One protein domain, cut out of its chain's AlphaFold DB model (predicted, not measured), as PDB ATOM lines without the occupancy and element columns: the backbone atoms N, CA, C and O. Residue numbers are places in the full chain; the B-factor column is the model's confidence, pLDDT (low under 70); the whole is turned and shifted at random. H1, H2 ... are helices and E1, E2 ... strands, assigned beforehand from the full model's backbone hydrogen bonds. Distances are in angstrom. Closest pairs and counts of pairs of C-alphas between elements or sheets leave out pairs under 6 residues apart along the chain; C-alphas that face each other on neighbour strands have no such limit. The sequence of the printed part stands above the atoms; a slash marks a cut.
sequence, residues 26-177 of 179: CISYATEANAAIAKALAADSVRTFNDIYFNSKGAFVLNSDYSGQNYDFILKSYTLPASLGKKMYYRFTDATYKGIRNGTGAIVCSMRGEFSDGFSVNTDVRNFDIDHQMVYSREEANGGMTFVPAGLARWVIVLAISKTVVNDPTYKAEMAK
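This is residues 26 to 177 of the 179 residues of an uncharacterized protein of Duganella sp. LX47W (UniProt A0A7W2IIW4). Two lobes lie end to end along an elongated model, with the long helix H3 running from one into the other. The larger lobe is a twisted sheet of three long strands, E4, E5 and E6, and the short E7, with H1 and residues 149 to 163 of H3 packed on it; the smaller is the sheet E2, E1, E3, with residues 158 to 165 of H3 and with H4 packed on one face. The 152 printed residues hold four named helices and seven named strands, in the order H1 E1 E2 E3 H2 E4 E5 E6 E7 H3 H4; both sheets, E4 - E5 - E6 - E7 and E2 - E1 - E3, are antiparallel, and the class is mixed. The whole is only just compact, close to loose, with a radius of gyration of the C-alphas of 17.8 A and spans of 56 by 32 by 22 A.

H1, residues 26 to 43, is on the sheet of E4, residues 88 to 100, E5, 107 to 117, E6, 121 to 131, and E7, 133 to 136, at a height over the sheet of 5.6 A; its closest C-alphas to E4 are those of Asn 34 and Arg 91, 5.3 A apart. E1, residues 48 to 54, has E2, 60 to 62, and E3, 73 to 79, as antiparallel neighbours, with N 53 and O 61 at 2.9 A and N 51 and O 76 at 3.0 A; E1 and E2 form a hairpin. H2, residues 82 to 85, is not on either sheet. E4 to E7 form a meander, each strand the antiparallel neighbour of the one before, with N 96 and O 110 at 2.8 A, N 111 and O 126 at 2.8 A, and N 129 and O 135 at 2.8 A. H3, residues 149 to 167, touches H1 with residues 149 to 154 alone, at a steep tilt of 45 degrees, the same way; the closest C-alphas are those of Ile 37 and Pro 149, 4.8 A apart. H1 and H3 with the larger sheet make two layers, helices on one face of a sheet. H3 is also on the smaller sheet, at a height of 7.5 A, on the same face as H4, residues 169 to 177. Every O i to N i+4 pair is within hydrogen-bond range in H1, but 12 of 15 in H3 and 4 of 5 in H4; H2 is too short for such a pair.

H1 begins at C-alpha 26, (-39.873, -26.799, -23.010), and is 25.9 A long. E4 is 33.7 A long and bends by 55 degrees at residue 97; E5 is 30.2 A and E6 30.8 A. H3, 28.8 A, has a kink of 30 degrees near residue 161. H4 ends at C-alpha 177, (-6.200, -16.496, 13.647).

The two C-alphas farthest apart are those of Gly 103 and Ala 173, at 56.6 A. The printed part has no cut, and the link E7 to H3, residues 137 to 148, is long. Residues 45 to 46 and 69 have pLDDT under 70; the mean of the printed part is 90.7.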
ATOM      1  N   CYS A  26     -40.790 -27.200 -24.074       94.19
ATOM      2  CA  CYS A  26     -39.873 -26.799 -23.010       94.19
ATOM      3  C   CYS A  26     -40.341 -25.562 -22.228       94.19
ATOM      4  O   CYS A  26     -39.870 -25.335 -21.113       94.19
ATOM      5  N   ILE A  27     -41.248 -24.755 -22.793       93.38
ATOM      6  CA  ILE A  27     -41.694 -23.494 -22.181       93.38
ATOM      7  C   ILE A  27     -42.483 -23.746 -20.887       93.38
ATOM      8  O   ILE A  27     -42.281 -23.029 -19.903       93.38
ATOM      9  N   SER A  28     -43.355 -24.759 -20.854       92.19
ATOM     10  CA  SER A  28     -44.133 -25.086 -19.649       92.19
ATOM     11  C   SER A  28     -43.221 -25.512 -18.501       92.19
ATOM     12  O   SER A  28     -43.333 -24.969 -17.405       92.19
ATOM     13  N   TYR A  29     -42.240 -26.377 -18.771       93.50
ATOM     14  CA  TYR A  29     -41.269 -26.821 -17.769       93.50
ATOM     15  C   TYR A  29     -40.420 -25.667 -17.225       93.50
ATOM     16  O   TYR A  29     -40.225 -25.564 -16.015       93.50
ATOM     17  N   ALA A  30     -39.966 -24.751 -18.088       95.00
ATOM     18  CA  ALA A  30     -39.257 -23.551 -17.644       95.00
ATOM     19  C   ALA A  30     -40.144 -22.656 -16.758       95.00
ATOM     20  O   ALA A  30     -39.682 -22.119 -15.752       95.00
ATOM     21  N   THR A  31     -41.429 -22.527 -17.099       95.00
ATOM     22  CA  THR A  31     -42.402 -21.732 -16.333       95.00
ATOM     23  C   THR A  31     -42.660 -22.332 -14.948       95.00
ATOM     24  O   THR A  31     -42.607 -21.619 -13.945       95.00
ATOM     25  N   GLU A  32     -42.883 -23.643 -14.874       94.12
ATOM     26  CA  GLU A  32     -43.066 -24.371 -13.614       94.12
ATOM     27  C   GLU A  32     -41.810 -24.303 -12.739       94.12
ATOM     28  O   GLU A  32     -41.895 -23.991 -11.546       94.12
ATOM     29  N   ALA A  33     -40.632 -24.509 -13.337       95.25
ATOM     30  CA  ALA A  33     -39.356 -24.370 -12.649       95.25
ATOM     31  C   ALA A  33     -39.178 -22.952 -12.089       95.25
ATOM     32  O   ALA A  33     -38.836 -22.803 -10.918       95.25
ATOM     33  N   ASN A  34     -39.475 -21.911 -12.870       96.62
ATOM     34  CA  ASN A  34     -39.397 -20.521 -12.417       96.62
ATOM     35  C   ASN A  34     -40.286 -20.249 -11.203       96.62
ATOM     36  O   ASN A  34     -39.829 -19.638 -10.236       96.62
ATOM     37  N   ALA A  35     -41.532 -20.726 -11.225       96.19
ATOM     38  CA  ALA A  35     -42.444 -20.575 -10.096       96.19
ATOM     39  C   ALA A  35     -41.901 -21.273  -8.836       96.19
ATOM     40  O   ALA A  35     -41.913 -20.695  -7.746       96.19
ATOM     41  N   ALA A  36     -41.367 -22.489  -8.983       95.38
ATOM     42  CA  ALA A  36     -40.791 -23.247  -7.877       95.38
ATOM     43  C   ALA A  36     -39.508 -22.604  -7.316       95.38
ATOM     44  O   ALA A  36     -39.343 -22.530  -6.098       95.38
ATOM     45  N   ILE A  37     -38.623 -22.096  -8.180       95.06
ATOM     46  CA  ILE A  37     -37.386 -21.402  -7.786       95.06
ATOM     47  C   ILE A  37     -37.714 -20.103  -7.048       95.06
ATOM     48  O   ILE A  37     -37.165 -19.850  -5.977       95.06
ATOM     49  N   ALA A  38     -38.636 -19.294  -7.581       93.00
ATOM     50  CA  ALA A  38     -39.065 -18.054  -6.942       93.00
ATOM     51  C   ALA A  38     -39.678 -18.322  -5.560       93.00
ATOM     52  O   ALA A  38     -39.351 -17.634  -4.593       93.00
ATOM     53  N   LYS A  39     -40.510 -19.368  -5.442       93.12
ATOM     54  CA  LYS A  39     -41.067 -19.809  -4.159       93.12
ATOM     55  C   LYS A  39     -39.972 -20.223  -3.173       93.12
ATOM     56  O   LYS A  39     -40.036 -19.826  -2.013       93.12
ATOM     57  N   ALA A  40     -38.974 -20.986  -3.618       91.00
ATOM     58  CA  ALA A  40     -37.857 -21.402  -2.772       91.00
ATOM     59  C   ALA A  40     -37.030 -20.197  -2.287       91.00
ATOM     60  O   ALA A  40     -36.795 -20.061  -1.092       91.00
ATOM     61  N   LEU A  41     -36.689 -19.262  -3.180       89.06
ATOM     62  CA  LEU A  41     -35.976 -18.031  -2.817       89.06
ATOM     63  C   LEU A  41     -36.757 -17.142  -1.840       89.06
ATOM     64  O   LEU A  41     -36.146 -16.446  -1.028       89.06
ATOM     65  N   ALA A  42     -38.089 -17.140  -1.927       86.00
ATOM     66  CA  ALA A  42     -38.950 -16.396  -1.014       86.00
ATOM     67  C   ALA A  42     -39.086 -17.071   0.363       86.00
ATOM     68  O   ALA A  42     -39.238 -16.372   1.364       86.00
ATOM     69  N   ALA A  43     -39.018 -18.406   0.435       82.25
ATOM     70  CA  ALA A  43     -39.091 -19.143   1.698       82.25
ATOM     71  C   ALA A  43     -37.927 -18.787   2.637       82.25
ATOM     72  O   ALA A  43     -38.130 -18.632   3.838       82.25
ATOM     73  N   ASP A  44     -36.748 -18.516   2.078       72.00
ATOM     74  CA  ASP A  44     -35.569 -18.077   2.827       72.00
ATOM     75  C   ASP A  44     -35.601 -16.581   3.203       72.00
ATOM     76  O   ASP A  44     -34.563 -15.996   3.476       72.00
ATOM     77  N   SER A  45     -36.767 -15.925   3.228       58.38
ATOM     78  CA  SER A  45     -36.927 -14.461   3.378       58.38
ATOM     79  C   SER A  45     -36.204 -13.811   4.566       58.38
ATOM     80  O   SER A  45     -35.771 -12.663   4.447       58.38
ATOM     81  N   VAL A  46     -36.043 -14.519   5.688       61.88
ATOM     82  CA  VAL A  46     -35.346 -13.999   6.880       61.88
ATOM     83  C   VAL A  46     -33.820 -14.058   6.712       61.88
ATOM     84  O   VAL A  46     -33.112 -13.343   7.409       61.88
ATOM     85  N   ARG A  47     -33.316 -14.847   5.746       79.69
ATOM     86  CA  ARG A  47     -31.906 -15.009   5.325       79.69
ATOM     87  C   ARG A  47     -30.878 -14.987   6.463       79.69
ATOM     88  O   ARG A  47     -29.744 -14.545   6.270       79.69
ATOM     89  N   THR A  48     -31.290 -15.465   7.632       88.88
ATOM     90  CA  THR A  48     -30.429 -15.721   8.777       88.88
ATOM     91  C   THR A  48     -30.080 -17.191   8.751       88.88
ATOM     92  O   THR A  48     -30.956 -18.053   8.790       88.88
ATOM     93  N   PHE A  49     -28.790 -17.459   8.676       90.00
ATOM     94  CA  PHE A  49     -28.216 -18.785   8.633       90.00
ATOM     95  C   PHE A  49     -27.532 -19.029   9.968       90.00
ATOM     96  O   PHE A  49     -26.675 -18.250  10.389       90.00
ATOM     97  N   ASN A  50     -27.945 -20.096  10.636       92.12
ATOM     98  CA  ASN A  50     -27.340 -20.520  11.887       92.12
ATOM     99  C   ASN A  50     -26.296 -21.588  11.596       92.12
ATOM    100  O   ASN A  50     -26.516 -22.434  10.727       92.12
ATOM    101  N   ASP A  51     -25.197 -21.536  12.342       93.56
ATOM    102  CA  ASP A  51     -24.069 -22.461  12.231       93.56
ATOM    103  C   ASP A  51     -23.559 -22.602  10.782       93.56
ATOM    104  O   ASP A  51     -23.799 -23.593  10.092       93.56
ATOM    105  N   ILE A  52     -22.842 -21.586  10.296       94.25
ATOM    106  CA  ILE A  52     -22.065 -21.711   9.058       94.25
ATOM    107  C   ILE A  52     -20.666 -22.215   9.418       94.25
ATOM    108  O   ILE A  52     -19.949 -21.578  10.190       94.25
ATOM    109  N   TYR A  53     -20.282 -23.353   8.848       94.62
ATOM    110  CA  TYR A  53     -19.023 -24.041   9.121       94.62
ATOM    111  C   TYR A  53     -17.978 -23.598   8.103       94.62
ATOM    112  O   TYR A  53     -18.207 -23.755   6.906       94.62
ATOM    113  N   PHE A  54     -16.843 -23.064   8.556       94.81
ATOM    114  CA  PHE A  54     -15.777 -22.546   7.696       94.81
ATOM    115  C   PHE A  54     -14.480 -23.320   7.878       94.81
ATOM    116  O   PHE A  54     -14.143 -23.712   8.992       94.81
ATOM    117  N   ASN A  55     -13.706 -23.459   6.805       92.56
ATOM    118  CA  ASN A  55     -12.284 -23.771   6.906       92.56
ATOM    119  C   ASN A  55     -11.422 -22.495   6.848       92.56
ATOM    120  O   ASN A  55     -11.878 -21.414   6.479       92.56
ATOM    121  N   SER A  56     -10.143 -22.652   7.158       90.44
ATOM    122  CA  SER A  56      -9.078 -21.645   7.195       90.44
ATOM    123  C   SER A  56      -8.779 -21.018   5.834       90.44
ATOM    124  O   SER A  56      -8.106 -19.996   5.756       90.44
ATOM    125  N   LYS A  57      -9.312 -21.586   4.744       90.81
ATOM    126  CA  LYS A  57      -9.267 -21.007   3.392       90.81
ATOM    127  C   LYS A  57     -10.513 -20.179   3.063       90.81
ATOM    128  O   LYS A  57     -10.637 -19.690   1.944       90.81
ATOM    129  N   GLY A  58     -11.451 -20.045   4.002       89.56
ATOM    130  CA  GLY A  58     -12.707 -19.321   3.827       89.56
ATOM    131  C   GLY A  58     -13.786 -20.081   3.051       89.56
ATOM    132  O   GLY A  58     -14.851 -19.515   2.806       89.56
ATOM    133  N   ALA A  59     -13.556 -21.347   2.679       91.44
ATOM    134  CA  ALA A  59     -14.620 -22.184   2.131       91.44
ATOM    135  C   ALA A  59     -15.575 -22.597   3.254       91.44
ATOM    136  O   ALA A  59     -15.146 -22.785   4.396       91.44
ATOM    137  N   PHE A  60     -16.858 -22.745   2.929       93.31
ATOM    138  CA  PHE A  60     -17.876 -22.991   3.939       93.31
ATOM    139  C   PHE A  60     -18.948 -23.978   3.514       93.31
ATOM    140  O   PHE A  60     -19.187 -24.206   2.329       93.31
ATOM    141  N   VAL A  61     -19.618 -24.516   4.528       91.50
ATOM    142  CA  VAL A  61     -20.785 -25.382   4.419       91.50
ATOM    143  C   VAL A  61     -21.864 -24.831   5.348       91.50
ATOM    144  O   VAL A  61     -21.593 -24.425   6.479       91.50
ATOM    145  N   LEU A  62     -23.099 -24.770   4.860       90.25
ATOM    146  CA  LEU A  62     -24.253 -24.392   5.674       90.25
ATOM    147  C   LEU A  62     -24.701 -25.593   6.520       90.25
ATOM    148  O   LEU A  62     -24.620 -26.724   6.049       90.25
ATOM    149  N   ASN A  63     -25.260 -25.358   7.710       88.94
ATOM    150  CA  ASN A  63     -25.683 -26.421   8.632       88.94
ATOM    151  C   ASN A  63     -26.516 -27.543   7.993       88.94
ATOM    152  O   ASN A  63     -26.268 -28.717   8.241       88.94
ATOM    153  N   SER A  64     -27.460 -27.222   7.103       84.06
ATOM    154  CA  SER A  64     -28.295 -28.265   6.489       84.06
ATOM    155  C   SER A  64     -27.540 -29.222   5.554       84.06
ATOM    156  O   SER A  64     -28.105 -30.241   5.179       84.06
ATOM    157  N   ASP A  65     -26.310 -28.885   5.158       82.75
ATOM    158  CA  ASP A  65     -25.443 -29.724   4.318       82.75
ATOM    159  C   ASP A  65     -24.252 -30.278   5.119       82.75
ATOM    160  O   ASP A  65     -23.366 -30.931   4.567       82.75
ATOM    161  N   TYR A  66     -24.187 -29.985   6.420       82.88
ATOM    162  CA  TYR A  66     -23.057 -30.358   7.248       82.88
ATOM    163  C   TYR A  66     -23.080 -31.862   7.545       82.88
ATOM    164  O   TYR A  66     -23.979 -32.379   8.204       82.88
ATOM    165  N   SER A  67     -22.050 -32.567   7.075       81.75
ATOM    166  CA  SER A  67     -21.905 -34.019   7.224       81.75
ATOM    167  C   SER A  67     -20.836 -34.431   8.244       81.75
ATOM    168  O   SER A  67     -20.384 -35.575   8.223       81.75
ATOM    169  N   GLY A  68     -20.385 -33.519   9.115       75.44
ATOM    170  CA  GLY A  68     -19.425 -33.855  10.174       75.44
ATOM    171  C   GLY A  68     -17.936 -33.667   9.844       75.44
ATOM    172  O   GLY A  68     -17.107 -34.134  10.619       75.44
ATOM    173  N   GLN A  69     -17.565 -33.046   8.717       69.12
ATOM    174  CA  GLN A  69     -16.164 -32.994   8.259       69.12
ATOM    175  C   GLN A  69     -15.500 -31.608   8.378       69.12
ATOM    176  O   GLN A  69     -16.129 -30.590   8.105       69.12
ATOM    177  N   ASN A  70     -14.206 -31.624   8.746       72.75
ATOM    178  CA  ASN A  70     -13.143 -30.618   8.567       72.75
ATOM    179  C   ASN A  70     -13.578 -29.150   8.410       72.75
ATOM    180  O   ASN A  70     -13.555 -28.592   7.310       72.75
ATOM    181  N   TYR A  71     -13.880 -28.513   9.536       89.31
ATOM    182  CA  TYR A  71     -14.015 -27.065   9.658       89.31
ATOM    183  C   TYR A  71     -13.070 -26.570  10.755       89.31
ATOM    184  O   TYR A  71     -12.765 -27.296  11.700       89.31
ATOM    185  N   ASP A  72     -12.618 -25.333  10.614       93.50
ATOM    186  CA  ASP A  72     -11.697 -24.679  11.537       93.50
ATOM    187  C   ASP A  72     -12.448 -23.775  12.529       93.50
ATOM    188  O   ASP A  72     -12.024 -23.622  13.673       93.50
ATOM    189  N   PHE A  73     -13.599 -23.213  12.135       94.44
ATOM    190  CA  PHE A  73     -14.475 -22.451  13.033       94.44
ATOM    191  C   PHE A  73     -15.936 -22.429  12.557       94.44
ATOM    192  O   PHE A  73     -16.259 -22.822  11.433       94.44
ATOM    193  N   ILE A  74     -16.832 -21.965  13.436       94.81
ATOM    194  CA  ILE A  74     -18.271 -21.842  13.167       94.81
ATOM    195  C   ILE A  74     -18.697 -20.393  13.368       94.81
ATOM    196  O   ILE A  74     -18.519 -19.831  14.448       94.81
ATOM    197  N   LEU A  75     -19.355 -19.819  12.363       95.81
ATOM    198  CA  LEU A  75     -20.106 -18.581  12.513       95.81
ATOM    199  C   LEU A  75     -21.527 -18.920  12.980       95.81
ATOM    200  O   LEU A  75     -22.330 -19.464  12.222       95.81
ATOM    201  N   LYS A  76     -21.828 -18.634  14.251       94.62
ATOM    202  CA  LYS A  76     -23.073 -19.077  14.905       94.62
ATOM    203  C   LYS A  76     -24.341 -18.505  14.300       94.62
ATOM    204  O   LYS A  76     -25.359 -19.191  14.265       94.62
ATOM    205  N   SER A  77     -24.276 -17.278  13.815       93.50
ATOM    206  CA  SER A  77     -25.382 -16.646  13.124       93.50
ATOM    207  C   SER A  77     -24.833 -15.681  12.093       93.50
ATOM    208  O   SER A  77     -23.902 -14.929  12.375       93.50
ATOM    209  N   TYR A  78     -25.412 -15.718  10.902       93.06
ATOM    210  CA  TYR A  78     -25.110 -14.788   9.834       93.06
ATOM    211  C   TYR A  78     -26.392 -14.389   9.118       93.06
ATOM    212  O   TYR A  78     -27.097 -15.242   8.579       93.06
ATOM    213  N   THR A  79     -26.677 -13.093   9.071       91.25
ATOM    214  CA  THR A  79     -27.839 -12.561   8.357       91.25
ATOM    215  C   THR A  79     -27.379 -11.857   7.091       91.25
ATOM    216  O   THR A  79     -26.611 -10.895   7.148       91.25
ATOM    217  N   LEU A  80     -27.876 -12.304   5.933       89.38
ATOM    218  CA  LEU A  80     -27.655 -11.566   4.692       89.38
ATOM    219  C   LEU A  80     -28.289 -10.169   4.796       89.38
ATOM    220  O   LEU A  80     -29.446 -10.053   5.211       89.38
ATOM    221  N   PRO A  81     -27.594  -9.106   4.352       87.19
ATOM    222  CA  PRO A  81     -28.168  -7.768   4.302       87.19
ATOM    223  C   PRO A  81     -29.520  -7.747   3.574       87.19
ATOM    224  O   PRO A  81     -29.635  -8.184   2.425       87.19
ATOM    225  N   ALA A  82     -30.548  -7.183   4.215       83.25
ATOM    226  CA  ALA A  82     -31.913  -7.165   3.678       83.25
ATOM    227  C   ALA A  82     -32.012  -6.505   2.285       83.25
ATOM    228  O   ALA A  82     -32.860  -6.871   1.468       83.25
ATOM    229  N   SER A  83     -31.120  -5.553   1.993       83.88
ATOM    230  CA  SER A  83     -31.010  -4.876   0.697       83.88
ATOM    231  C   SER A  83     -30.580  -5.805  -0.447       83.88
ATOM    232  O   SER A  83     -30.978  -5.570  -1.587       83.88
ATOM    233  N   LEU A  84     -29.812  -6.860  -0.160       85.38
ATOM    234  CA  LEU A  84     -29.435  -7.898  -1.127       85.38
ATOM    235  C   LEU A  84     -30.547  -8.928  -1.283       85.38
ATOM    236  O   LEU A  84     -30.811  -9.397  -2.388       85.38
ATOM    237  N   GLY A  85     -31.257  -9.214  -0.187       77.62
ATOM    238  CA  GLY A  85     -32.360 -10.166  -0.152       77.62
ATOM    239  C   GLY A  85     -33.410  -9.958  -1.245       77.62
ATOM    240  O   GLY A  85     -33.903 -10.927  -1.814       77.62
ATOM    241  N   LYS A  86     -33.710  -8.694  -1.560       79.81
ATOM    242  CA  LYS A  86     -34.700  -8.291  -2.573       79.81
ATOM    243  C   LYS A  86     -34.168  -8.284  -4.006       79.81
ATOM    244  O   LYS A  86     -34.954  -8.202  -4.940       79.81
ATOM    245  N   LYS A  87     -32.847  -8.303  -4.176       88.88
ATOM    246  CA  LYS A  87     -32.180  -8.244  -5.483       88.88
ATOM    247  C   LYS A  87     -31.825  -9.629  -6.013       88.88
ATOM    248  O   LYS A  87     -31.530  -9.756  -7.193       88.88
ATOM    249  N   MET A  88     -31.848 -10.647  -5.152       91.31
ATOM    250  CA  MET A  88     -31.548 -12.016  -5.543       91.31
ATOM    251  C   MET A  88     -32.701 -12.670  -6.291       91.31
ATOM    252  O   MET A  88     -33.839 -12.659  -5.822       91.31
ATOM    253  N   TYR A  89     -32.382 -13.306  -7.413       93.62
ATOM    254  CA  TYR A  89     -33.322 -14.112  -8.180       93.62
ATOM    255  C   TYR A  89     -32.589 -15.157  -9.019       93.62
ATOM    256  O   TYR A  89     -31.400 -15.026  -9.293       93.62
ATOM    257  N   TYR A  90     -33.329 -16.163  -9.469       95.75
ATOM    258  CA  TYR A  90     -32.968 -16.995 -10.608       95.75
ATOM    259  C   TYR A  90     -34.237 -17.231 -11.421       95.75
ATOM    260  O   TYR A  90     -35.300 -17.481 -10.850       95.75
ATOM    261  N   ARG A  91     -34.127 -17.165 -12.746       96.38
ATOM    262  CA  ARG A  91     -35.196 -17.540 -13.672       96.38
ATOM    263  C   ARG A  91     -34.624 -18.034 -14.992       96.38
ATOM    264  O   ARG A  91     -33.659 -17.475 -15.499       96.38
ATOM    265  N   PHE A  92     -35.263 -19.021 -15.593       97.19
ATOM    266  CA  PHE A  92     -35.139 -19.304 -17.012       97.19
ATOM    267  C   PHE A  92     -35.844 -18.206 -17.813       97.19
ATOM    268  O   PHE A  92     -37.014 -17.909 -17.573       97.19
ATOM    269  N   THR A  93     -35.116 -17.575 -18.728       96.62
ATOM    270  CA  THR A  93     -35.601 -16.489 -19.591       96.62
ATOM    271  C   THR A  93     -35.973 -16.976 -20.983       96.62
ATOM    272  O   THR A  93     -36.779 -16.337 -21.653       96.62
ATOM    273  N   ASP A  94     -35.419 -18.111 -21.398       95.25
ATOM    274  CA  ASP A  94     -35.710 -18.755 -22.673       95.25
ATOM    275  C   ASP A  94     -35.607 -20.276 -22.526       95.25
ATOM    276  O   ASP A  94     -34.862 -20.789 -21.685       95.25
ATOM    277  N   ALA A  95     -36.350 -21.002 -23.353       96.00
ATOM    278  CA  ALA A  95     -36.358 -22.452 -23.401       96.00
ATOM    279  C   ALA A  95     -36.471 -22.903 -24.854       96.00
ATOM    280  O   ALA A  95     -37.433 -22.585 -25.541       96.00
ATOM    281  N   THR A  96     -35.509 -23.688 -25.324       95.81
ATOM    282  CA  THR A  96     -35.446 -24.219 -26.686       95.81
ATOM    283  C   THR A  96     -35.624 -25.732 -26.667       95.81
ATOM    284  O   THR A  96     -34.840 -26.436 -26.031       95.81
ATOM    285  N   TYR A  97     -36.598 -26.241 -27.419       95.56
ATOM    286  CA  TYR A  97     -36.714 -27.669 -27.706       95.56
ATOM    287  C   TYR A  97     -35.632 -28.118 -28.692       95.56
ATOM    288  O   TYR A  97     -35.465 -27.529 -29.759       95.56
ATOM    289  N   LYS A  98     -34.870 -29.146 -28.312       93.50
ATOM    290  CA  LYS A  98     -33.743 -29.685 -29.089       93.50
ATOM    291  C   LYS A  98     -34.064 -31.007 -29.783       93.50
ATOM    292  O   LYS A  98     -33.308 -31.420 -30.654       93.50
ATOM    293  N   GLY A  99     -35.176 -31.646 -29.430       93.25
ATOM    294  CA  GLY A  99     -35.589 -32.934 -29.980       93.25
ATOM    295  C   GLY A  99     -35.973 -33.925 -28.889       93.25
ATOM    296  O   GLY A  99     -36.093 -33.569 -27.718       93.25
ATOM    297  N   ILE A 100     -36.147 -35.182 -29.283       93.06
ATOM    298  CA  ILE A 100     -36.402 -36.300 -28.374       93.06
ATOM    299  C   ILE A 100     -35.161 -37.185 -28.326       93.06
ATOM    300  O   ILE A 100     -34.544 -37.465 -29.356       93.06
ATOM    301  N   ARG A 101     -34.791 -37.645 -27.131       90.38
ATOM    302  CA  ARG A 101     -33.685 -38.580 -26.953       90.38
ATOM    303  C   ARG A 101     -34.103 -39.982 -27.391       90.38
ATOM    304  O   ARG A 101     -34.975 -40.612 -26.788       90.38
ATOM    305  N   ASN A 102     -33.439 -40.482 -28.432       82.94
ATOM    306  CA  ASN A 102     -33.630 -41.845 -28.920       82.94
ATOM    307  C   ASN A 102     -33.320 -42.852 -27.798       82.94
ATOM    308  O   ASN A 102     -32.255 -42.797 -27.185       82.94
ATOM    309  N   GLY A 103     -34.261 -43.756 -27.519       81.81
ATOM    310  CA  GLY A 103     -34.131 -44.814 -26.510       81.81
ATOM    311  C   GLY A 103     -34.891 -44.568 -25.204       81.81
ATOM    312  O   GLY A 103     -35.378 -45.531 -24.625       81.81
ATOM    313  N   THR A 104     -35.052 -43.315 -24.765       85.06
ATOM    314  CA  THR A 104     -35.853 -42.987 -23.564       85.06
ATOM    315  C   THR A 104     -37.151 -42.260 -23.891       85.06
ATOM    316  O   THR A 104     -38.074 -42.289 -23.091       85.06
ATOM    317  N   GLY A 105     -37.243 -41.602 -25.051       89.44
ATOM    318  CA  GLY A 105     -38.398 -40.763 -25.379       89.44
ATOM    319  C   GLY A 105     -38.407 -39.415 -24.648       89.44
ATOM    320  O   GLY A 105     -39.363 -38.658 -24.790       89.44
ATOM    321  N   ALA A 106     -37.339 -39.085 -23.913       92.94
ATOM    322  CA  ALA A 106     -37.242 -37.842 -23.155       92.94
ATOM    323  C   ALA A 106     -37.193 -36.613 -24.077       92.94
ATOM    324  O   ALA A 106     -36.451 -36.597 -25.064       92.94
ATOM    325  N   ILE A 107     -37.931 -35.561 -23.720       94.75
ATOM    326  CA  ILE A 107     -37.857 -34.251 -24.375       94.75
ATOM    327  C   ILE A 107     -36.537 -33.599 -23.969       94.75
ATOM    328  O   ILE A 107     -36.274 -33.409 -22.785       94.75
ATOM    329  N   VAL A 108     -35.715 -33.227 -24.944       95.12
ATOM    330  CA  VAL A 108     -34.452 -32.529 -24.698       95.12
ATOM    331  C   VAL A 108     -34.687 -31.028 -24.810       95.12
ATOM    332  O   VAL A 108     -35.110 -30.521 -25.854       95.12
ATOM    333  N   CYS A 109     -34.390 -30.309 -23.737       95.69
ATOM    334  CA  CYS A 109     -34.561 -28.869 -23.626       95.69
ATOM    335  C   CYS A 109     -33.225 -28.186 -23.350       95.69
ATOM    336  O   CYS A 109     -32.423 -28.679 -22.569       95.69
ATOM    337  N   SER A 110     -33.003 -27.016 -23.939       95.75
ATOM    338  CA  SER A 110     -31.912 -26.107 -23.578       95.75
ATOM    339  C   SER A 110     -32.527 -24.813 -23.076       95.75
ATOM    340  O   SER A 110     -33.238 -24.144 -23.822       95.75
ATOM    341  N   MET A 111     -32.322 -24.489 -21.808       96.06
ATOM    342  CA  MET A 111     -32.934 -23.341 -21.152       96.06
ATOM    343  C   MET A 111     -31.856 -22.331 -20.778       96.06
ATOM    344  O   MET A 111     -30.874 -22.674 -20.122       96.06
ATOM    345  N   ARG A 112     -32.040 -21.075 -21.184       97.25
ATOM    346  CA  ARG A 112     -31.178 -19.969 -20.762       97.25
ATOM    347  C   ARG A 112     -31.675 -19.456 -19.421       97.25
ATOM    348  O   ARG A 112     -32.841 -19.083 -19.311       97.25
ATOM    349  N   GLY A 113     -30.809 -19.441 -18.420       96.44
ATOM    350  CA  GLY A 113     -31.064 -18.842 -17.122       96.44
ATOM    351  C   GLY A 113     -30.466 -17.448 -17.002       96.44
ATOM    352  O   GLY A 113     -29.484 -17.089 -17.655       96.44
ATOM    353  N   GLU A 114     -31.081 -16.654 -16.141       96.94
ATOM    354  CA  GLU A 114     -30.585 -15.386 -15.637       96.94
ATOM    355  C   GLU A 114     -30.727 -15.404 -14.118       96.94
ATOM    356  O   GLU A 114     -31.785 -15.756 -13.584       96.94
ATOM    357  N   PHE A 115     -29.674 -15.009 -13.415       95.81
ATOM    358  CA  PHE A 115     -29.685 -14.947 -11.965       95.81
ATOM    359  C   PHE A 115     -28.941 -13.728 -11.446       95.81
ATOM    360  O   PHE A 115     -28.005 -13.224 -12.068       95.81
ATOM    361  N   SER A 116     -29.343 -13.289 -10.261       95.00
ATOM    362  CA  SER A 116     -28.607 -12.308  -9.487       95.00
ATOM    363  C   SER A 116     -28.373 -12.815  -8.080       95.00
ATOM    364  O   SER A 116     -29.293 -13.282  -7.418       95.00
ATOM    365  N   ASP A 117     -27.140 -12.663  -7.615       90.88
ATOM    366  CA  ASP A 117     -26.720 -12.855  -6.224       90.88
ATOM    367  C   ASP A 117     -26.871 -11.574  -5.381       90.88
ATOM    368  O   ASP A 117     -26.374 -11.481  -4.262       90.88
ATOM    369  N   GLY A 118     -27.551 -10.560  -5.923       91.38
ATOM    370  CA  GLY A 118     -27.734  -9.248  -5.307       91.38
ATOM    371  C   GLY A 118     -26.620  -8.239  -5.602       91.38
ATOM    372  O   GLY A 118     -26.799  -7.055  -5.304       91.38
ATOM    373  N   PHE A 119     -25.520  -8.673  -6.228       91.75
ATOM    374  CA  PHE A 119     -24.399  -7.819  -6.637       91.75
ATOM    375  C   PHE A 119     -24.309  -7.649  -8.147       91.75
ATOM    376  O   PHE A 119     -24.052  -6.553  -8.637       91.75
ATOM    377  N   SER A 120     -24.504  -8.742  -8.876       93.19
ATOM    378  CA  SER A 120     -24.351  -8.801 -10.328       93.19
ATOM    379  C   SER A 120     -25.479  -9.613 -10.945       93.19
ATOM    380  O   SER A 120     -26.100 -10.427 -10.259       93.19
ATOM    381  N   VAL A 121     -25.751  -9.380 -12.226       96.06
ATOM    382  CA  VAL A 121     -26.629 -10.232 -13.033       96.06
ATOM    383  C   VAL A 121     -25.744 -11.081 -13.928       96.06
ATOM    384  O   VAL A 121     -24.836 -10.562 -14.573       96.06
ATOM    385  N   ASN A 122     -26.005 -12.378 -13.949       95.81
ATOM    386  CA  ASN A 122     -25.272 -13.350 -14.742       95.81
ATOM    387  C   ASN A 122     -26.263 -14.225 -15.502       95.81
ATOM    388  O   ASN A 122     -27.423 -14.363 -15.113       95.81
ATOM    389  N   THR A 123     -25.787 -14.840 -16.578       95.62
ATOM    390  CA  THR A 123     -26.580 -15.773 -17.375       95.62
ATOM    391  C   THR A 123     -25.894 -17.118 -17.448       95.62
ATOM    392  O   THR A 123     -24.670 -17.180 -17.551       95.62
ATOM    393  N   ASP A 124     -26.684 -18.178 -17.491       93.12
ATOM    394  CA  ASP A 124     -26.219 -19.520 -17.796       93.12
ATOM    395  C   ASP A 124     -27.115 -20.170 -18.857       93.12
ATOM    396  O   ASP A 124     -28.139 -19.628 -19.280       93.12
ATOM    397  N   VAL A 125     -26.674 -21.313 -19.363       93.69
ATOM    398  CA  VAL A 125     -27.483 -22.174 -20.220       93.69
ATOM    399  C   VAL A 125     -27.403 -23.565 -19.629       93.69
ATOM    400  O   VAL A 125     -26.310 -24.031 -19.314       93.69
ATOM    401  N   ARG A 126     -28.566 -24.192 -19.458       93.62
ATOM    402  CA  ARG A 126     -28.713 -25.526 -18.884       93.62
ATOM    403  C   ARG A 126     -29.493 -26.420 -19.826       93.62
ATOM    404  O   ARG A 126     -30.538 -26.026 -20.341       93.62
ATOM    405  N   ASN A 127     -28.998 -27.622 -20.042       95.12
ATOM    406  CA  ASN A 127     -29.627 -28.638 -20.860       95.12
ATOM    407  C   ASN A 127     -30.297 -29.678 -19.968       95.12
ATOM    408  O   ASN A 127     -29.703 -30.176 -19.013       95.12
ATOM    409  N   PHE A 128     -31.526 -30.035 -20.316       95.19
ATOM    410  CA  PHE A 128     -32.356 -30.965 -19.572       95.19
ATOM    411  C   PHE A 128     -32.869 -32.076 -20.477       95.19
ATOM    412  O   PHE A 128     -33.289 -31.815 -21.603       95.19
ATOM    413  N   ASP A 129     -32.893 -33.286 -19.938       94.88
ATOM    414  CA  ASP A 129     -33.758 -34.356 -20.410       94.88
ATOM    415  C   ASP A 129     -35.019 -34.357 -19.550       94.88
ATOM    416  O   ASP A 129     -34.941 -34.307 -18.319       94.88
ATOM    417  N   ILE A 130     -36.181 -34.414 -20.190       93.69
ATOM    418  CA  ILE A 130     -37.468 -34.384 -19.509       93.69
ATOM    419  C   ILE A 130     -38.246 -35.651 -19.838       93.69
ATOM    420  O   ILE A 130     -38.733 -35.828 -20.955       93.69
ATOM    421  N   ASP A 131     -38.353 -36.520 -18.838       88.44
ATOM    422  CA  ASP A 131     -39.165 -37.738 -18.850       88.44
ATOM    423  C   ASP A 131     -39.847 -37.867 -17.484       88.44
ATOM    424  O   ASP A 131     -39.254 -38.349 -16.521       88.44
ATOM    425  N   HIS A 132     -41.058 -37.307 -17.371       82.38
ATOM    426  CA  HIS A 132     -41.832 -37.122 -16.126       82.38
ATOM    427  C   HIS A 132     -41.168 -36.249 -15.037       82.38
ATOM    428  O   HIS A 132     -41.853 -35.746 -14.149       82.38
ATOM    429  N   GLN A 133     -39.856 -36.031 -15.112       89.25
ATOM    430  CA  GLN A 133     -39.060 -35.156 -14.258       89.25
ATOM    431  C   GLN A 133     -38.035 -34.405 -15.108       89.25
ATOM    432  O   GLN A 133     -37.591 -34.906 -16.140       89.25
ATOM    433  N   MET A 134     -37.630 -33.217 -14.658       93.12
ATOM    434  CA  MET A 134     -36.486 -32.513 -15.234       93.12
ATOM    435  C   MET A 134     -35.195 -33.125 -14.689       93.12
ATOM    436  O   MET A 134     -34.978 -33.166 -13.478       93.12
ATOM    437  N   VAL A 135     -34.323 -33.579 -15.578       95.00
ATOM    438  CA  VAL A 135     -33.012 -34.147 -15.246       95.00
ATOM    439  C   VAL A 135     -31.970 -33.392 -16.051       95.00
ATOM    440  O   VAL A 135     -32.198 -33.094 -17.220       95.00
ATOM    441  N   TYR A 136     -30.829 -33.055 -15.455       92.06
ATOM    442  CA  TYR A 136     -29.731 -32.472 -16.225       92.06
ATOM    443  C   TYR A 136     -29.312 -33.436 -17.343       92.06
ATOM    444  O   TYR A 136     -29.113 -34.632 -17.100       92.06
ATOM    445  N   SER A 137     -29.194 -32.924 -18.571       90.31
ATOM    446  CA  SER A 137     -28.807 -33.733 -19.731       90.31
ATOM    447  C   SER A 137     -27.474 -34.411 -19.452       90.31
ATOM    448  O   SER A 137     -26.560 -33.795 -18.914       90.31
ATOM    449  N   ARG A 138     -27.340 -35.668 -19.886       85.12
ATOM    450  CA  ARG A 138     -26.089 -36.451 -19.804       85.12
ATOM    451  C   ARG A 138     -24.844 -35.756 -20.382       85.12
ATOM    452  O   ARG A 138     -23.738 -36.183 -20.084       85.12
ATOM    453  N   GLU A 139     -25.017 -34.735 -21.216       84.25
ATOM    454  CA  GLU A 139     -23.928 -33.933 -21.792       84.25
ATOM    455  C   GLU A 139     -23.428 -32.825 -20.851       84.25
ATOM    456  O   GLU A 139     -22.341 -32.288 -21.049       84.25
ATOM    457  N   GLU A 140     -24.204 -32.459 -19.829       83.00
ATOM    458  CA  GLU A 140     -23.758 -31.522 -18.802       83.00
ATOM    459  C   GLU A 140     -22.869 -32.210 -17.769       83.00
ATOM    460  O   GLU A 140     -23.029 -33.393 -17.480       83.00
ATOM    461  N   ALA A 141     -22.007 -31.435 -17.103       81.25
ATOM    462  CA  ALA A 141     -21.211 -31.926 -15.975       81.25
ATOM    463  C   ALA A 141     -22.073 -32.550 -14.857       81.25
ATOM    464  O   ALA A 141     -21.617 -33.436 -14.143       81.25
ATOM    465  N   ASN A 142     -23.327 -32.101 -14.736       81.31
ATOM    466  CA  ASN A 142     -24.307 -32.593 -13.768       81.31
ATOM    467  C   ASN A 142     -25.248 -33.672 -14.337       81.31
ATOM    468  O   ASN A 142     -26.279 -33.974 -13.733       81.31
ATOM    469  N   GLY A 143     -24.939 -34.213 -15.516       84.88
ATOM    470  CA  GLY A 143     -25.819 -35.089 -16.271       84.88
ATOM    471  C   GLY A 143     -26.265 -36.333 -15.506       84.88
ATOM    472  O   GLY A 143     -25.470 -37.000 -14.849       84.88
ATOM    473  N   GLY A 144     -27.557 -36.656 -15.599       84.50
ATOM    474  CA  GLY A 144     -28.165 -37.783 -14.882       84.50
ATOM    475  C   GLY A 144     -28.627 -37.470 -13.454       84.50
ATOM    476  O   GLY A 144     -29.224 -38.341 -12.824       84.50
ATOM    477  N   MET A 145     -28.415 -36.247 -12.950       90.00
ATOM    478  CA  MET A 145     -28.988 -35.793 -11.677       90.00
ATOM    479  C   MET A 145     -30.342 -35.104 -11.873       90.00
ATOM    480  O   MET A 145     -30.504 -34.265 -12.765       90.00
ATOM    481  N   THR A 146     -31.308 -35.413 -11.004       93.81
ATOM    482  CA  THR A 146     -32.618 -34.747 -10.980       93.81
ATOM    483  C   THR A 146     -32.465 -33.265 -10.653       93.81
ATOM    484  O   THR A 146     -31.760 -32.873  -9.721       93.81
ATOM    485  N   PHE A 147     -33.157 -32.427 -11.417       93.88
ATOM    486  CA  PHE A 147     -33.212 -30.999 -11.180       93.88
ATOM    487  C   PHE A 147     -34.058 -30.686  -9.939       93.88
ATOM    488  O   PHE A 147     -35.225 -31.067  -9.851       93.88
ATOM    489  N   VAL A 148     -33.482 -29.938  -8.995       93.31
ATOM    490  CA  VAL A 148     -34.170 -29.497  -7.775       93.31
ATOM    491  C   VAL A 148     -34.225 -27.964  -7.753       93.31
ATOM    492  O   VAL A 148     -33.188 -27.333  -7.532       93.31
ATOM    493  N   PRO A 149     -35.410 -27.336  -7.915       91.75
ATOM    494  CA  PRO A 149     -35.572 -25.877  -7.888       91.75
ATOM    495  C   PRO A 149     -34.963 -25.197  -6.655       91.75
ATOM    496  O   PRO A 149     -34.288 -24.172  -6.767       91.75
ATOM    497  N   ALA A 150     -35.145 -25.800  -5.477       90.00
ATOM    498  CA  ALA A 150     -34.575 -25.299  -4.228       90.00
ATOM    499  C   ALA A 150     -33.035 -25.314  -4.229       90.00
ATOM    500  O   ALA A 150     -32.416 -24.467  -3.591       90.00
ATOM    501  N   GLY A 151     -32.409 -26.220  -4.988       90.06
ATOM    502  CA  GLY A 151     -30.958 -26.263  -5.159       90.06
ATOM    503  C   GLY A 151     -30.414 -25.024  -5.875       90.06
ATOM    504  O   GLY A 151     -29.404 -24.472  -5.446       90.06
ATOM    505  N   LEU A 152     -31.105 -24.522  -6.908       90.69
ATOM    506  CA  LEU A 152     -30.718 -23.271  -7.575       90.69
ATOM    507  C   LEU A 152     -30.934 -22.045  -6.686       90.69
ATOM    508  O   LEU A 152     -30.064 -21.179  -6.622       90.69
ATOM    509  N   ALA A 153     -32.064 -21.986  -5.978       90.62
ATOM    510  CA  ALA A 153     -32.324 -20.928  -5.003       90.62
ATOM    511  C   ALA A 153     -31.202 -20.850  -3.953       90.62
ATOM    512  O   ALA A 153     -30.626 -19.786  -3.713       90.62
ATOM    513  N   ARG A 154     -30.833 -22.009  -3.396       89.88
ATOM    514  CA  ARG A 154     -29.733 -22.160  -2.444       89.88
ATOM    515  C   ARG A 154     -28.387 -21.759  -3.040       89.88
ATOM    516  O   ARG A 154     -27.615 -21.078  -2.376       89.88
ATOM    517  N   TRP A 155     -28.103 -22.148  -4.279       90.81
ATOM    518  CA  TRP A 155     -26.859 -21.782  -4.955       90.81
ATOM    519  C   TRP A 155     -26.691 -20.261  -5.071       90.81
ATOM    520  O   TRP A 155     -25.642 -19.735  -4.702       90.81
ATOM    521  N   VAL A 156     -27.742 -19.538  -5.478       92.88
ATOM    522  CA  VAL A 156     -27.737 -18.062  -5.519       92.88
ATOM    523  C   VAL A 156     -27.472 -17.461  -4.136       92.88
ATOM    524  O   VAL A 156     -26.679 -16.528  -4.002       92.88
ATOM    525  N   ILE A 157     -28.095 -18.013  -3.093       91.12
ATOM    526  CA  ILE A 157     -27.885 -17.592  -1.702       91.12
ATOM    527  C   ILE A 157     -26.431 -17.801  -1.267       91.12
ATOM    528  O   ILE A 157     -25.829 -16.900  -0.691       91.12
ATOM    529  N   VAL A 158     -25.853 -18.966  -1.556       91.75
ATOM    530  CA  VAL A 158     -24.468 -19.303  -1.199       91.75
ATOM    531  C   VAL A 158     -23.474 -18.371  -1.900       91.75
ATOM    532  O   VAL A 158     -22.509 -17.933  -1.272       91.75
ATOM    533  N   LEU A 159     -23.728 -17.994  -3.158       92.50
ATOM    534  CA  LEU A 159     -22.933 -16.977  -3.857       92.50
ATOM    535  C   LEU A 159     -23.019 -15.599  -3.192       92.50
ATOM    536  O   LEU A 159     -22.017 -14.894  -3.109       92.50
ATOM    537  N   ALA A 160     -24.195 -15.210  -2.698       92.69
ATOM    538  CA  ALA A 160     -24.336 -13.958  -1.965       92.69
ATOM    539  C   ALA A 160     -23.568 -14.005  -0.634       92.69
ATOM    540  O   ALA A 160     -22.800 -13.087  -0.351       92.69
ATOM    541  N   ILE A 161     -23.715 -15.093   0.139       93.12
ATOM    542  CA  ILE A 161     -23.020 -15.298   1.423       93.12
ATOM    543  C   ILE A 161     -21.506 -15.226   1.233       93.12
ATOM    544  O   ILE A 161     -20.844 -14.525   1.991       93.12
ATOM    545  N   SER A 162     -20.949 -15.890   0.215       92.19
ATOM    546  CA  SER A 162     -19.496 -15.906  -0.010       92.19
ATOM    547  C   SER A 162     -18.907 -14.505  -0.215       92.19
ATOM    548  O   SER A 162     -17.779 -14.242   0.196       92.19
ATOM    549  N   LYS A 163     -19.687 -13.580  -0.788       92.94
ATOM    550  CA  LYS A 163     -19.285 -12.186  -1.029       92.94
ATOM    551  C   LYS A 163     -19.486 -11.274   0.176       92.94
ATOM    552  O   LYS A 163     -18.809 -10.254   0.294       92.94
ATOM    553  N   THR A 164     -20.430 -11.590   1.056       93.06
ATOM    554  CA  THR A 164     -20.813 -10.708   2.164       93.06
ATOM    555  C   THR A 164     -20.253 -11.133   3.506       93.06
ATOM    556  O   THR A 164     -19.958 -10.263   4.323       93.06
ATOM    557  N   VAL A 165     -20.094 -12.435   3.748       94.31
ATOM    558  CA  VAL A 165     -19.660 -12.964   5.048       94.31
ATOM    559  C   VAL A 165     -18.252 -12.510   5.407       94.31
ATOM    560  O   VAL A 165     -17.964 -12.264   6.570       94.31
ATOM    561  N   VAL A 166     -17.413 -12.246   4.402       93.12
ATOM    562  CA  VAL A 166     -16.070 -11.677   4.581       93.12
ATOM    563  C   VAL A 166     -16.069 -10.300   5.250       93.12
ATOM    564  O   VAL A 166     -15.044  -9.861   5.767       93.12
ATOM    565  N   ASN A 167     -17.212  -9.609   5.255       93.56
ATOM    566  CA  ASN A 167     -17.385  -8.325   5.922       93.56
ATOM    567  C   ASN A 167     -17.912  -8.447   7.357       93.56
ATOM    568  O   ASN A 167     -17.880  -7.445   8.073       93.56
ATOM    569  N   ASP A 168     -18.351  -9.635   7.776       94.88
ATOM    570  CA  ASP A 168     -18.845  -9.886   9.127       94.88
ATOM    571  C   ASP A 168     -17.707  -9.743  10.162       94.88
ATOM    572  O   ASP A 168     -16.633 -10.327   9.978       94.88
ATOM    573  N   PRO A 169     -17.890  -8.963  11.246       95.25
ATOM    574  CA  PRO A 169     -16.847  -8.765  12.253       95.25
ATOM    575  C   PRO A 169     -16.395 -10.059  12.934       95.25
ATOM    576  O   PRO A 169     -15.206 -10.216  13.212       95.25
ATOM    577  N   THR A 170     -17.320 -10.990  13.177       94.94
ATOM    578  CA  THR A 170     -17.023 -12.280  13.811       94.94
ATOM    579  C   THR A 170     -16.213 -13.149  12.860       94.94
ATOM    580  O   THR A 170     -15.180 -13.682  13.253       94.94
ATOM    581  N   TYR A 171     -16.617 -13.223  11.588       95.69
ATOM    582  CA  TYR A 171     -15.836 -13.911  10.556       95.69
ATOM    583  C   TYR A 171     -14.411 -13.350  10.454       95.69
ATOM    584  O   TYR A 171     -13.450 -14.115  10.445       95.69
ATOM    585  N   LYS A 172     -14.252 -12.019  10.423       95.81
ATOM    586  CA  LYS A 172     -12.929 -11.371  10.370       95.81
ATOM    587  C   LYS A 172     -12.061 -11.728  11.574       95.81
ATOM    588  O   LYS A 172     -10.882 -12.023  11.396       95.81
ATOM    589  N   ALA A 173     -12.635 -11.701  12.778       95.81
ATOM    590  CA  ALA A 173     -11.924 -12.041  14.007       95.81
ATOM    591  C   ALA A 173     -11.465 -13.509  14.032       95.81
ATOM    592  O   ALA A 173     -10.365 -13.794  14.499       95.81
ATOM    593  N   GLU A 174     -12.275 -14.433  13.508       95.50
ATOM    594  CA  GLU A 174     -11.896 -15.845  13.389       95.50
ATOM    595  C   GLU A 174     -10.831 -16.066  12.308       95.50
ATOM    596  O   GLU A 174      -9.809 -16.692  12.576       95.50
ATOM    597  N   MET A 175     -11.005 -15.493  11.113       93.88
ATOM    598  CA  MET A 175     -10.049 -15.648  10.010       93.88
ATOM    599  C   MET A 175      -8.661 -15.081  10.322       93.88
ATOM    600  O   MET A 175      -7.665 -15.637   9.863       93.88
ATOM    601  N   ALA A 176      -8.573 -14.015  11.121       94.25
ATOM    602  CA  ALA A 176      -7.300 -13.425  11.536       94.25
ATOM    603  C   ALA A 176      -6.411 -14.388  12.350       94.25
ATOM    604  O   ALA A 176      -5.212 -14.159  12.450       94.25
ATOM    605  N   LYS A 177      -6.966 -15.472  12.912       95.25
ATOM    606  CA  LYS A 177      -6.200 -16.496  13.647       95.25
ATOM    607  C   LYS A 177      -5.412 -17.441  12.729       95.25
ATOM    608  O   LYS A 177      -4.595 -18.209  13.225       95.25
TER     609      LYS A 177